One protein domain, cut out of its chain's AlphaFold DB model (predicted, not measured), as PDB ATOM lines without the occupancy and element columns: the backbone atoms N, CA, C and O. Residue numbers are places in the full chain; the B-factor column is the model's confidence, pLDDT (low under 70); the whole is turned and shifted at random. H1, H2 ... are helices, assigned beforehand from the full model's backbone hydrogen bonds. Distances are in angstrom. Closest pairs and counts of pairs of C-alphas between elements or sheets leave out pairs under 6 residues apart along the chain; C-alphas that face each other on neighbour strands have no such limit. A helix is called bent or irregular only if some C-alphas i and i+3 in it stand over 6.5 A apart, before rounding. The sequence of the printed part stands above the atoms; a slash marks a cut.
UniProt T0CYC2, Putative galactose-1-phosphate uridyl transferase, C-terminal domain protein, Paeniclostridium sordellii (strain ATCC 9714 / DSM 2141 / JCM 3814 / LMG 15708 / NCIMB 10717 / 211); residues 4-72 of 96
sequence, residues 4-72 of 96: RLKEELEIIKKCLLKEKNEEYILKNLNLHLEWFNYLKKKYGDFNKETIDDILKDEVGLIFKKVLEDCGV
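AT A GLANCE: This is residues 4 to 72 of the 96 residues of the protein "Putative galactose-1-phosphate uridyl transferase, C-terminal domain protein" of Paeniclostridium sordellii (strain ATCC 9714 / DSM 2141 / JCM 3814 / LMG 15708 / NCIMB 10717 / 211) (UniProt T0CYC2). One long helix, H4, begins in a small helical body and reaches out of it as an arm, so that residues 60 to 72 stick out. In the body, H1 and H2 form a helical hairpin, H3 slants across beside them, and the first part of H4 packs on H1. The printed part has 69 residues with four named helices, H1, H2, H3 and H4 along the chain, and no named strand; the class is all helix. The whole is compact, with a radius of gyration of the C-alphas of 12.6 A, but elongated in outline, spanning 41 by 26 by 21 A.

IN THESE COORDINATES: Find C-alpha 51 at (-50.370, -19.642, -42.811); from there H4, residues 51 to 69, runs 27.2 A to C-alpha 69 at (-43.821, 2.292, -28.184). Go back to C-alpha 4 at (-39.009, -5.406, -48.317), where H1, residues 4 to 16, begins and runs 18.6 A. H2 is the short helix of residues 23 to 28, 8.8 A long. H3, residues 30 to 43, is 20.6 A long and irregular: its C-alphas 31 and 34 are 7.3 A apart.

HOW THE PARTS SIT: Start at H4, which touches H1 with residues 51 to 55 alone, while H1 touches H4 with residues 9 to 13 alone. Their closest C-alphas are those of Lys 13 and Ile 51, 7.0 A apart, and the two run opposite ways at a steep tilt of 46 degrees. Next look at H1 and H2, a hairpin: they touch, with the C-alphas of Ile 12 and Ile 25 closest at 7.1 A, and run opposite ways at a shallow tilt of 7 degrees. H1 and H3 are close but not clearly touching; their closest C-alphas, those of Ile 12 and Phe 36, are 7.1 A apart. H2 and H3 only just touch, with 3 pairs of C-alphas within 8 A, and touch only at the corner by their link; the closest C-alphas, those of Ile 25 and Leu 33, are 6.3 A apart. H3 and H4 are near each other, while H2 and H4 are apart. In the backbones of H1, H2 and H4 every O i to N i+4 pair is within hydrogen-bond range; in H3 it is 8 of 10.

THE WHOLE: Look for the two C-alphas farthest apart at Glu 19 and Val 72, 41.1 A from each other. Residues 60 to 72, of which 60 to 69 belong to H4, stand free; the body without them spans 26 by 21 by 19 A. The printed part has no cut. The link from H2 to H3 is tight, and the links from H1 to H2 and from H3 to H4 are short. The mean pLDDT of the printed part is 89.5, and residues 71 to 72 are under 70.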
ATOM      1  N   ARG A   4     -39.939  -4.527 -49.029       86.31
ATOM      2  CA  ARG A   4     -39.009  -5.406 -48.317       86.31
ATOM      3  C   ARG A   4     -39.701  -6.410 -47.386       86.31
ATOM      4  O   ARG A   4     -39.399  -7.594 -47.437       86.31
ATOM      5  N   LEU A   5     -40.662  -5.958 -46.578       86.38
ATOM      6  CA  LEU A   5     -41.336  -6.836 -45.617       86.38
ATOM      7  C   LEU A   5     -42.166  -7.912 -46.331       86.38
ATOM      8  O   LEU A   5     -42.280  -9.032 -45.848       86.38
ATOM      9  N   LYS A   6     -42.740  -7.594 -47.499       87.94
ATOM     10  CA  LYS A   6     -43.517  -8.567 -48.275       87.94
ATOM     11  C   LYS A   6     -42.626  -9.699 -48.791       87.94
ATOM     12  O   LYS A   6     -43.009 -10.859 -48.702       87.94
ATOM     13  N   GLU A   7     -41.443  -9.366 -49.296       90.50
ATOM     14  CA  GLU A   7     -40.462 -10.354 -49.761       90.50
ATOM     15  C   GLU A   7     -39.953 -11.235 -48.612       90.50
ATOM     16  O   GLU A   7     -39.875 -12.457 -48.751       90.50
ATOM     17  N   GLU A   8     -39.672 -10.626 -47.458       91.81
ATOM     18  CA  GLU A   8     -39.239 -11.326 -46.247       91.81
ATOM     19  C   GLU A   8     -40.303 -12.318 -45.742       91.81
ATOM     20  O   GLU A   8     -39.989 -13.484 -45.480       91.81
ATOM     21  N   LEU A   9     -41.575 -11.901 -45.679       93.25
ATOM     22  CA  LEU A   9     -42.677 -12.777 -45.270       93.25
ATOM     23  C   LEU A   9     -42.880 -13.952 -46.224       93.25
ATOM     24  O   LEU A   9     -43.158 -15.054 -45.760       93.25
ATOM     25  N   GLU A  10     -42.696 -13.766 -47.533       93.00
ATOM     26  CA  GLU A  10     -42.828 -14.881 -48.476       93.00
ATOM     27  C   GLU A  10     -41.727 -15.928 -48.322       93.00
ATOM     28  O   GLU A  10     -41.950 -17.127 -48.514       93.00
ATOM     29  N   ILE A  11     -40.523 -15.501 -47.952       93.06
ATOM     30  CA  ILE A  11     -39.439 -16.428 -47.638       93.06
ATOM     31  C   ILE A  11     -39.779 -17.221 -46.373       93.06
ATOM     32  O   ILE A  11     -39.640 -18.447 -46.371       93.06
ATOM     33  N   ILE A  12     -40.268 -16.543 -45.333       93.88
ATOM     34  CA  ILE A  12     -40.701 -17.167 -44.076       93.88
ATOM     35  C   ILE A  12     -41.830 -18.166 -44.328       93.88
ATOM     36  O   ILE A  12     -41.717 -19.318 -43.913       93.88
ATOM     37  N   LYS A  13     -42.859 -17.769 -45.086       94.19
ATOM     38  CA  LYS A  13     -43.988 -18.621 -45.475       94.19
ATOM     39  C   LYS A  13     -43.514 -19.922 -46.120       94.19
ATOM     40  O   LYS A  13     -43.889 -21.007 -45.683       94.19
ATOM     41  N   LYS A  14     -42.638 -19.825 -47.124       93.94
ATOM     42  CA  LYS A  14     -42.093 -20.997 -47.829       93.94
ATOM     43  C   LYS A  14     -41.277 -21.912 -46.918       93.94
ATOM     44  O   LYS A  14     -41.345 -23.126 -47.076       93.94
ATOM     45  N   CYS A  15     -40.522 -21.356 -45.970       93.38
ATOM     46  CA  CYS A  15     -39.764 -22.161 -45.010       93.38
ATOM     47  C   CYS A  15     -40.691 -22.861 -43.999       93.38
ATOM     48  O   CYS A  15     -40.509 -24.043 -43.729       93.38
ATOM     49  N   LEU A  16     -41.725 -22.175 -43.498       92.75
ATOM     50  CA  LEU A  16     -42.720 -22.750 -42.580       92.75
ATOM     51  C   LEU A  16     -43.560 -23.859 -43.238       92.75
ATOM     52  O   LEU A  16     -43.866 -24.858 -42.593       92.75
ATOM     53  N   LEU A  17     -43.876 -23.728 -44.533       93.19
ATOM     54  CA  LEU A  17     -44.543 -24.771 -45.328       93.19
ATOM     55  C   LEU A  17     -43.608 -25.903 -45.780       93.19
ATOM     56  O   LEU A  17     -44.050 -26.801 -46.493       93.19
ATOM     57  N   LYS A  18     -42.319 -25.866 -45.408       89.75
ATOM     58  CA  LYS A  18     -41.286 -26.821 -45.851       89.75
ATOM     59  C   LYS A  18     -41.088 -26.854 -47.378       89.75
ATOM     60  O   LYS A  18     -40.498 -27.789 -47.910       89.75
ATOM     61  N   GLU A  19     -41.530 -25.817 -48.092       87.69
ATOM     62  CA  GLU A  19     -41.277 -25.619 -49.529       87.69
ATOM     63  C   GLU A  19     -39.854 -25.087 -49.792       87.69
ATOM     64  O   GLU A  19     -39.359 -25.117 -50.920       87.69
ATOM     65  N   LYS A  20     -39.183 -24.585 -48.747       86.81
ATOM     66  CA  LYS A  20     -37.771 -24.190 -48.734       86.81
ATOM     67  C   LYS A  20     -37.090 -24.659 -47.447       86.81
ATOM     68  O   LYS A  20     -37.734 -24.780 -46.412       86.81
ATOM     69  N   ASN A  21     -35.774 -24.874 -47.517       88.75
ATOM     70  CA  ASN A  21     -34.955 -25.207 -46.351       88.75
ATOM     71  C   ASN A  21     -34.859 -24.003 -45.392       88.75
ATOM     72  O   ASN A  21     -34.610 -22.876 -45.826       88.75
ATOM     73  N   GLU A  22     -35.009 -24.262 -44.094       87.19
ATOM     74  CA  GLU A  22     -34.921 -23.283 -43.003       87.19
ATOM     75  C   GLU A  22     -33.565 -22.565 -42.951       87.19
ATOM     76  O   GLU A  22     -33.494 -21.410 -42.544       87.19
ATOM     77  N   GLU A  23     -32.496 -23.183 -43.459       88.38
ATOM     78  CA  GLU A  23     -31.173 -22.557 -43.601       88.38
ATOM     79  C   GLU A  23     -31.207 -21.273 -44.457       88.38
ATOM     80  O   GLU A  23     -30.380 -20.368 -44.312       88.38
ATOM     81  N   TYR A  24     -32.224 -21.133 -45.313       87.69
ATOM     82  CA  TYR A  24     -32.452 -19.917 -46.084       87.69
ATOM     83  C   TYR A  24     -32.822 -18.716 -45.195       87.69
ATOM     84  O   TYR A  24     -32.464 -17.586 -45.544       87.69
ATOM     85  N   ILE A  25     -33.470 -18.947 -44.044       88.62
ATOM     86  CA  ILE A  25     -33.722 -17.922 -43.019       88.62
ATOM     87  C   ILE A  25     -32.395 -17.452 -42.434       88.62
ATOM     88  O   ILE A  25     -32.141 -16.254 -42.407       88.62
ATOM     89  N   LEU A  26     -31.506 -18.373 -42.051       84.75
ATOM     90  CA  LEU A  26     -30.201 -18.022 -41.483       84.75
ATOM     91  C   LEU A  26     -29.368 -17.159 -42.448       84.75
ATOM     92  O   LEU A  26     -28.735 -16.192 -42.032       84.75
ATOM     93  N   LYS A  27     -29.406 -17.475 -43.748       87.12
ATOM     94  CA  LYS A  27     -28.614 -16.775 -44.769       87.12
ATOM     95  C   LYS A  27     -29.175 -15.408 -45.173       87.12
ATOM     96  O   LYS A  27     -28.395 -14.502 -45.449       87.12
ATOM     97  N   ASN A  28     -30.498 -15.259 -45.253       85.50
ATOM     98  CA  ASN A  28     -31.131 -14.072 -45.852       85.50
ATOM     99  C   ASN A  28     -31.929 -13.227 -44.845       85.50
ATOM    100  O   ASN A  28     -32.173 -12.052 -45.093       85.50
ATOM    101  N   LEU A  29     -32.335 -13.813 -43.718       89.06
ATOM    102  CA  LEU A  29     -33.201 -13.210 -42.702       89.06
ATOM    103  C   LEU A  29     -32.703 -13.538 -41.284       89.06
ATOM    104  O   LEU A  29     -33.502 -13.845 -40.403       89.06
ATOM    105  N   ASN A  30     -31.389 -13.481 -41.045       87.62
ATOM    106  CA  ASN A  30     -30.795 -13.874 -39.757       87.62
ATOM    107  C   ASN A  30     -31.481 -13.189 -38.550       87.62
ATOM    108  O   ASN A  30     -31.804 -13.834 -37.558       87.62
ATOM    109  N   LEU A  31     -31.822 -11.901 -38.683       87.94
ATOM    110  CA  LEU A  31     -32.535 -11.124 -37.656       87.94
ATOM    111  C   LEU A  31     -33.948 -11.650 -37.332       87.94
ATOM    112  O   LEU A  31     -34.495 -11.329 -36.284       87.94
ATOM    113  N   HIS A  32     -34.546 -12.450 -38.216       90.75
ATOM    114  CA  HIS A  32     -35.880 -13.025 -38.045       90.75
ATOM    115  C   HIS A  32     -35.847 -14.482 -37.570       90.75
ATOM    116  O   HIS A  32     -36.909 -15.076 -37.396       90.75
ATOM    117  N   LEU A  33     -34.666 -15.070 -37.346       91.62
ATOM    118  CA  LEU A  33     -34.534 -16.472 -36.942       91.62
ATOM    119  C   LEU A  33     -35.240 -16.763 -35.610       91.62
ATOM    120  O   LEU A  33     -35.937 -17.770 -35.482       91.62
ATOM    121  N   GLU A  34     -35.107 -15.869 -34.629       93.00
ATOM    122  CA  GLU A  34     -35.788 -16.015 -33.338       93.00
ATOM    123  C   GLU A  34     -37.310 -15.991 -33.496       93.00
ATOM    124  O   GLU A  34     -38.008 -16.840 -32.940       93.00
ATOM    125  N   TRP A  35     -37.827 -15.064 -34.308       94.56
ATOM    126  CA  TRP A  35     -39.260 -14.968 -34.572       94.56
ATOM    127  C   TRP A  35     -39.779 -16.176 -35.363       94.56
ATOM    128  O   TRP A  35     -40.811 -16.740 -35.015       94.56
ATOM    129  N   PHE A  36     -39.030 -16.656 -36.358       94.12
ATOM    130  CA  PHE A  36     -39.348 -17.883 -37.093       94.12
ATOM    131  C   PHE A  36     -39.468 -19.098 -36.158       94.12
ATOM    132  O   PHE A  36     -40.449 -19.842 -36.213       94.12
ATOM    133  N   ASN A  37     -38.511 -19.267 -35.241       93.56
ATOM    134  CA  ASN A  37     -38.544 -20.339 -34.245       93.56
ATOM    135  C   ASN A  37     -39.710 -20.182 -33.261       93.56
ATOM    136  O   ASN A  37     -40.335 -21.175 -32.879       93.56
ATOM    137  N   TYR A  38     -40.035 -18.945 -32.876       95.12
ATOM    138  CA  TYR A  38     -41.216 -18.642 -32.073       95.12
ATOM    139  C   TYR A  38     -42.508 -19.079 -32.777       95.12
ATOM    140  O   TYR A  38     -43.313 -19.781 -32.163       95.12
ATOM    141  N   LEU A  39     -42.680 -18.744 -34.060       94.69
ATOM    142  CA  LEU A  39     -43.852 -19.141 -34.849       94.69
ATOM    143  C   LEU A  39     -43.999 -20.666 -34.883       94.69
ATOM    144  O   LEU A  39     -45.068 -21.189 -34.570       94.69
ATOM    145  N   LYS A  40     -42.908 -21.386 -35.173       92.75
ATOM    146  CA  LYS A  40     -42.894 -22.858 -35.159       92.75
ATOM    147  C   LYS A  40     -43.301 -23.431 -33.807       92.75
ATOM    148  O   LYS A  40     -44.114 -24.344 -33.749       92.75
ATOM    149  N   LYS A  41     -42.765 -22.889 -32.712       94.88
ATOM    150  CA  LYS A  41     -43.083 -23.366 -31.361       94.88
ATOM    151  C   LYS A  41     -44.534 -23.084 -30.964       94.88
ATOM    152  O   LYS A  41     -45.127 -23.885 -30.250       94.88
ATOM    153  N   LYS A  42     -45.083 -21.942 -31.383       95.06
ATOM    154  CA  LYS A  42     -46.430 -21.501 -31.005       95.06
ATOM    155  C   LYS A  42     -47.531 -22.230 -31.771       95.06
ATOM    156  O   LYS A  42     -48.532 -22.592 -31.164       95.06
ATOM    157  N   TYR A  43     -47.351 -22.422 -33.075       92.12
ATOM    158  CA  TYR A  43     -48.391 -22.964 -33.955       92.12
ATOM    159  C   TYR A  43     -48.152 -24.428 -34.347       92.12
ATOM    160  O   TYR A  43     -49.102 -25.130 -34.680       92.12
ATOM    161  N   GLY A  44     -46.912 -24.917 -34.258       84.94
ATOM    162  CA  GLY A  44     -46.552 -26.292 -34.602       84.94
ATOM    163  C   GLY A  44     -46.504 -26.514 -36.111       84.94
ATOM    164  O   GLY A  44     -45.429 -26.448 -36.707       84.94
ATOM    165  N   ASP A  45     -47.669 -26.759 -36.710       84.88
ATOM    166  CA  ASP A  45     -47.820 -27.063 -38.133       84.88
ATOM    167  C   ASP A  45     -48.542 -25.943 -38.886       84.88
ATOM    168  O   ASP A  45     -49.520 -25.356 -38.423       84.88
ATOM    169  N   PHE A  46     -48.065 -25.686 -40.102       91.69
ATOM    170  CA  PHE A  46     -48.621 -24.695 -41.013       91.69
ATOM    171  C   PHE A  46     -49.132 -25.380 -42.273       91.69
ATOM    172  O   PHE A  46     -48.519 -26.321 -42.778       91.69
ATOM    173  N   ASN A  47     -50.226 -24.868 -42.823       92.31
ATOM    174  CA  ASN A  47     -50.716 -25.268 -44.134       92.31
ATOM    175  C   ASN A  47     -51.065 -24.026 -44.966       92.31
ATOM    176  O   ASN A  47     -51.031 -22.898 -44.473       92.31
ATOM    177  N   LYS A  48     -51.366 -24.226 -46.253       92.06
ATOM    178  CA  LYS A  48     -51.616 -23.122 -47.194       92.06
ATOM    179  C   LYS A  48     -52.868 -22.311 -46.870       92.06
ATOM    180  O   LYS A  48     -52.960 -21.178 -47.322       92.06
ATOM    181  N   GLU A  49     -53.798 -22.881 -46.113       92.12
ATOM    182  CA  GLU A  49     -55.052 -22.237 -45.733       92.12
ATOM    183  C   GLU A  49     -54.869 -21.366 -44.486       92.12
ATOM    184  O   GLU A  49     -55.466 -20.303 -44.395       92.12
ATOM    185  N   THR A  50     -54.015 -21.781 -43.544       91.50
ATOM    186  CA  THR A  50     -53.857 -21.107 -42.245       91.50
ATOM    187  C   THR A  50     -52.683 -20.138 -42.186       91.50
ATOM    188  O   THR A  50     -52.702 -19.190 -41.401       91.50
ATOM    189  N   ILE A  51     -51.637 -20.359 -42.984       94.38
ATOM    190  CA  ILE A  51     -50.370 -19.642 -42.811       94.38
ATOM    191  C   ILE A  51     -50.476 -18.136 -43.070       94.38
ATOM    192  O   ILE A  51     -49.822 -17.358 -42.379       94.38
ATOM    193  N   ASP A  52     -51.290 -17.720 -44.043       93.75
ATOM    194  CA  ASP A  52     -51.415 -16.307 -44.405       93.75
ATOM    195  C   ASP A  52     -52.094 -15.502 -43.295       93.75
ATOM    196  O   ASP A  52     -51.627 -14.413 -42.954       93.75
ATOM    197  N   ASP A  53     -53.131 -16.067 -42.675       94.50
ATOM    198  CA  ASP A  53     -53.820 -15.442 -41.548       94.50
ATOM    199  C   ASP A  53     -52.922 -15.393 -40.305       94.50
ATOM    200  O   ASP A  53     -52.789 -14.339 -39.686       94.50
ATOM    201  N   ILE A  54     -52.204 -16.482 -39.999       95.06
ATOM    202  CA  ILE A  54     -51.262 -16.515 -38.869       95.06
ATOM    203  C   ILE A  54     -50.166 -15.456 -39.029       95.06
ATOM    204  O   ILE A  54     -49.891 -14.698 -38.097       95.06
ATOM    205  N   LEU A  55     -49.530 -15.379 -40.205       94.62
ATOM    206  CA  LEU A  55     -48.471 -14.400 -40.450       94.62
ATOM    207  C   LEU A  55     -49.007 -12.969 -40.378       94.62
ATOM    208  O   LEU A  55     -48.340 -12.095 -39.827       94.62
ATOM    209  N   LYS A  56     -50.207 -12.723 -40.908       94.00
ATOM    210  CA  LYS A  56     -50.855 -11.412 -40.845       94.00
ATOM    211  C   LYS A  56     -51.124 -10.982 -39.403       94.00
ATOM    212  O   LYS A  56     -50.810  -9.842 -39.057       94.00
ATOM    213  N   ASP A  57     -51.659 -11.872 -38.576       94.62
ATOM    214  CA  ASP A  57     -51.967 -11.580 -37.175       94.62
ATOM    215  C   ASP A  57     -50.695 -11.311 -36.366       94.62
ATOM    216  O   ASP A  57     -50.603 -10.310 -35.654       94.62
ATOM    217  N   GLU A  58     -49.672 -12.148 -36.528       95.50
ATOM    218  CA  GLU A  58     -48.396 -12.012 -35.820       95.50
ATOM    219  C   GLU A  58     -47.642 -10.736 -36.206       95.50
ATOM    220  O   GLU A  58     -47.135 -10.012 -35.345       95.50
ATOM    221  N   VAL A  59     -47.627 -10.397 -37.497       94.19
ATOM    222  CA  VAL A  59     -47.096  -9.111 -37.959       94.19
ATOM    223  C   VAL A  59     -47.921  -7.965 -37.373       94.19
ATOM    224  O   VAL A  59     -47.348  -7.004 -36.865       94.19
ATOM    225  N   GLY A  60     -49.251  -8.071 -37.371       92.25
ATOM    226  CA  GLY A  60     -50.140  -7.084 -36.760       92.25
ATOM    227  C   GLY A  60     -49.825  -6.827 -35.285       92.25
ATOM    228  O   GLY A  60     -49.787  -5.671 -34.862       92.25
ATOM    229  N   LEU A  61     -49.521  -7.876 -34.517       92.44
ATOM    230  CA  LEU A  61     -49.117  -7.768 -33.113       92.44
ATOM    231  C   LEU A  61     -47.783  -7.032 -32.943       92.44
ATOM    232  O   LEU A  61     -47.673  -6.160 -32.078       92.44
ATOM    233  N   ILE A  62     -46.785  -7.334 -33.780       90.69
ATOM    234  CA  ILE A  62     -45.492  -6.633 -33.762       90.69
ATOM    235  C   ILE A  62     -45.692  -5.154 -34.093       90.69
ATOM    236  O   ILE A  62     -45.212  -4.291 -33.363       90.69
ATOM    237  N   PHE A  63     -46.437  -4.850 -35.159       88.94
ATOM    238  CA  PHE A  63     -46.733  -3.471 -35.544       88.94
ATOM    239  C   PHE A  63     -47.504  -2.732 -34.454       88.94
ATOM    240  O   PHE A  63     -47.178  -1.587 -34.166       88.94
ATOM    241  N   LYS A  64     -48.483  -3.377 -33.814       88.00
ATOM    242  CA  LYS A  64     -49.216  -2.798 -32.687       88.00
ATOM    243  C   LYS A  64     -48.265  -2.416 -31.557       88.00
ATOM    244  O   LYS A  64     -48.319  -1.281 -31.104       88.00
ATOM    245  N   LYS A  65     -47.371  -3.319 -31.150       85.44
ATOM    246  CA  LYS A  65     -46.391  -3.042 -30.093       85.44
ATOM    247  C   LYS A  65     -45.449  -1.900 -30.475       85.44
ATOM    248  O   LYS A  65     -45.225  -0.994 -29.686       85.44
ATOM    249  N   VAL A  66     -44.960  -1.903 -31.717       85.94
ATOM    250  CA  VAL A  66     -44.152  -0.795 -32.243       85.94
ATOM    251  C   VAL A  66     -44.934   0.512 -32.172       85.94
ATOM    252  O   VAL A  66     -44.370   1.511 -31.759       85.94
ATOM    253  N   LEU A  67     -46.220   0.524 -32.524       83.69
ATOM    254  CA  LEU A  67     -47.063   1.719 -32.446       83.69
ATOM    255  C   LEU A  67     -47.341   2.170 -31.004       83.69
ATOM    256  O   LEU A  67     -47.404   3.372 -30.765       83.69
ATOM    257  N   GLU A  68     -47.475   1.240 -30.057       80.44
ATOM    258  CA  GLU A  68     -47.579   1.538 -28.620       80.44
ATOM    259  C   GLU A  68     -46.296   2.195 -28.085       80.44
ATOM    260  O   GLU A  68     -46.371   3.156 -27.319       80.44
ATOM    261  N   ASP A  69     -45.130   1.735 -28.547       75.44
ATOM    262  CA  ASP A  69     -43.821   2.292 -28.184       75.44
ATOM    263  C   ASP A  69     -43.471   3.563 -28.990       75.44
ATOM    264  O   ASP A  69     -42.673   4.396 -28.550       75.44
ATOM    265  N   CYS A  70     -44.086   3.756 -30.165       71.56
ATOM    266  CA  CYS A  70     -43.939   4.938 -31.017       71.56
ATOM    267  C   CYS A  70     -44.751   6.118 -30.461       71.56
ATOM    268  O   CYS A  70     -45.641   6.670 -31.110       71.56
ATOM    269  N   GLY A  71     -44.415   6.564 -29.253       63.72
ATOM    270  CA  GLY A  71     -44.836   7.870 -28.769       63.72
ATOM    271  C   GLY A  71     -44.158   8.973 -29.584       63.72
ATOM    272  O   GLY A  71     -42.981   9.251 -29.377       63.72
ATOM    273  N   VAL A  72     -44.897   9.657 -30.470       63.38
ATOM    274  CA  VAL A  72     -44.438  10.930 -31.083       63.38
ATOM    275  C   VAL A  72     -44.094  11.944 -29.980       63.38
ATOM    276  O   VAL A  72     -43.142  12.712 -30.094       63.38
TER     277      VAL A  72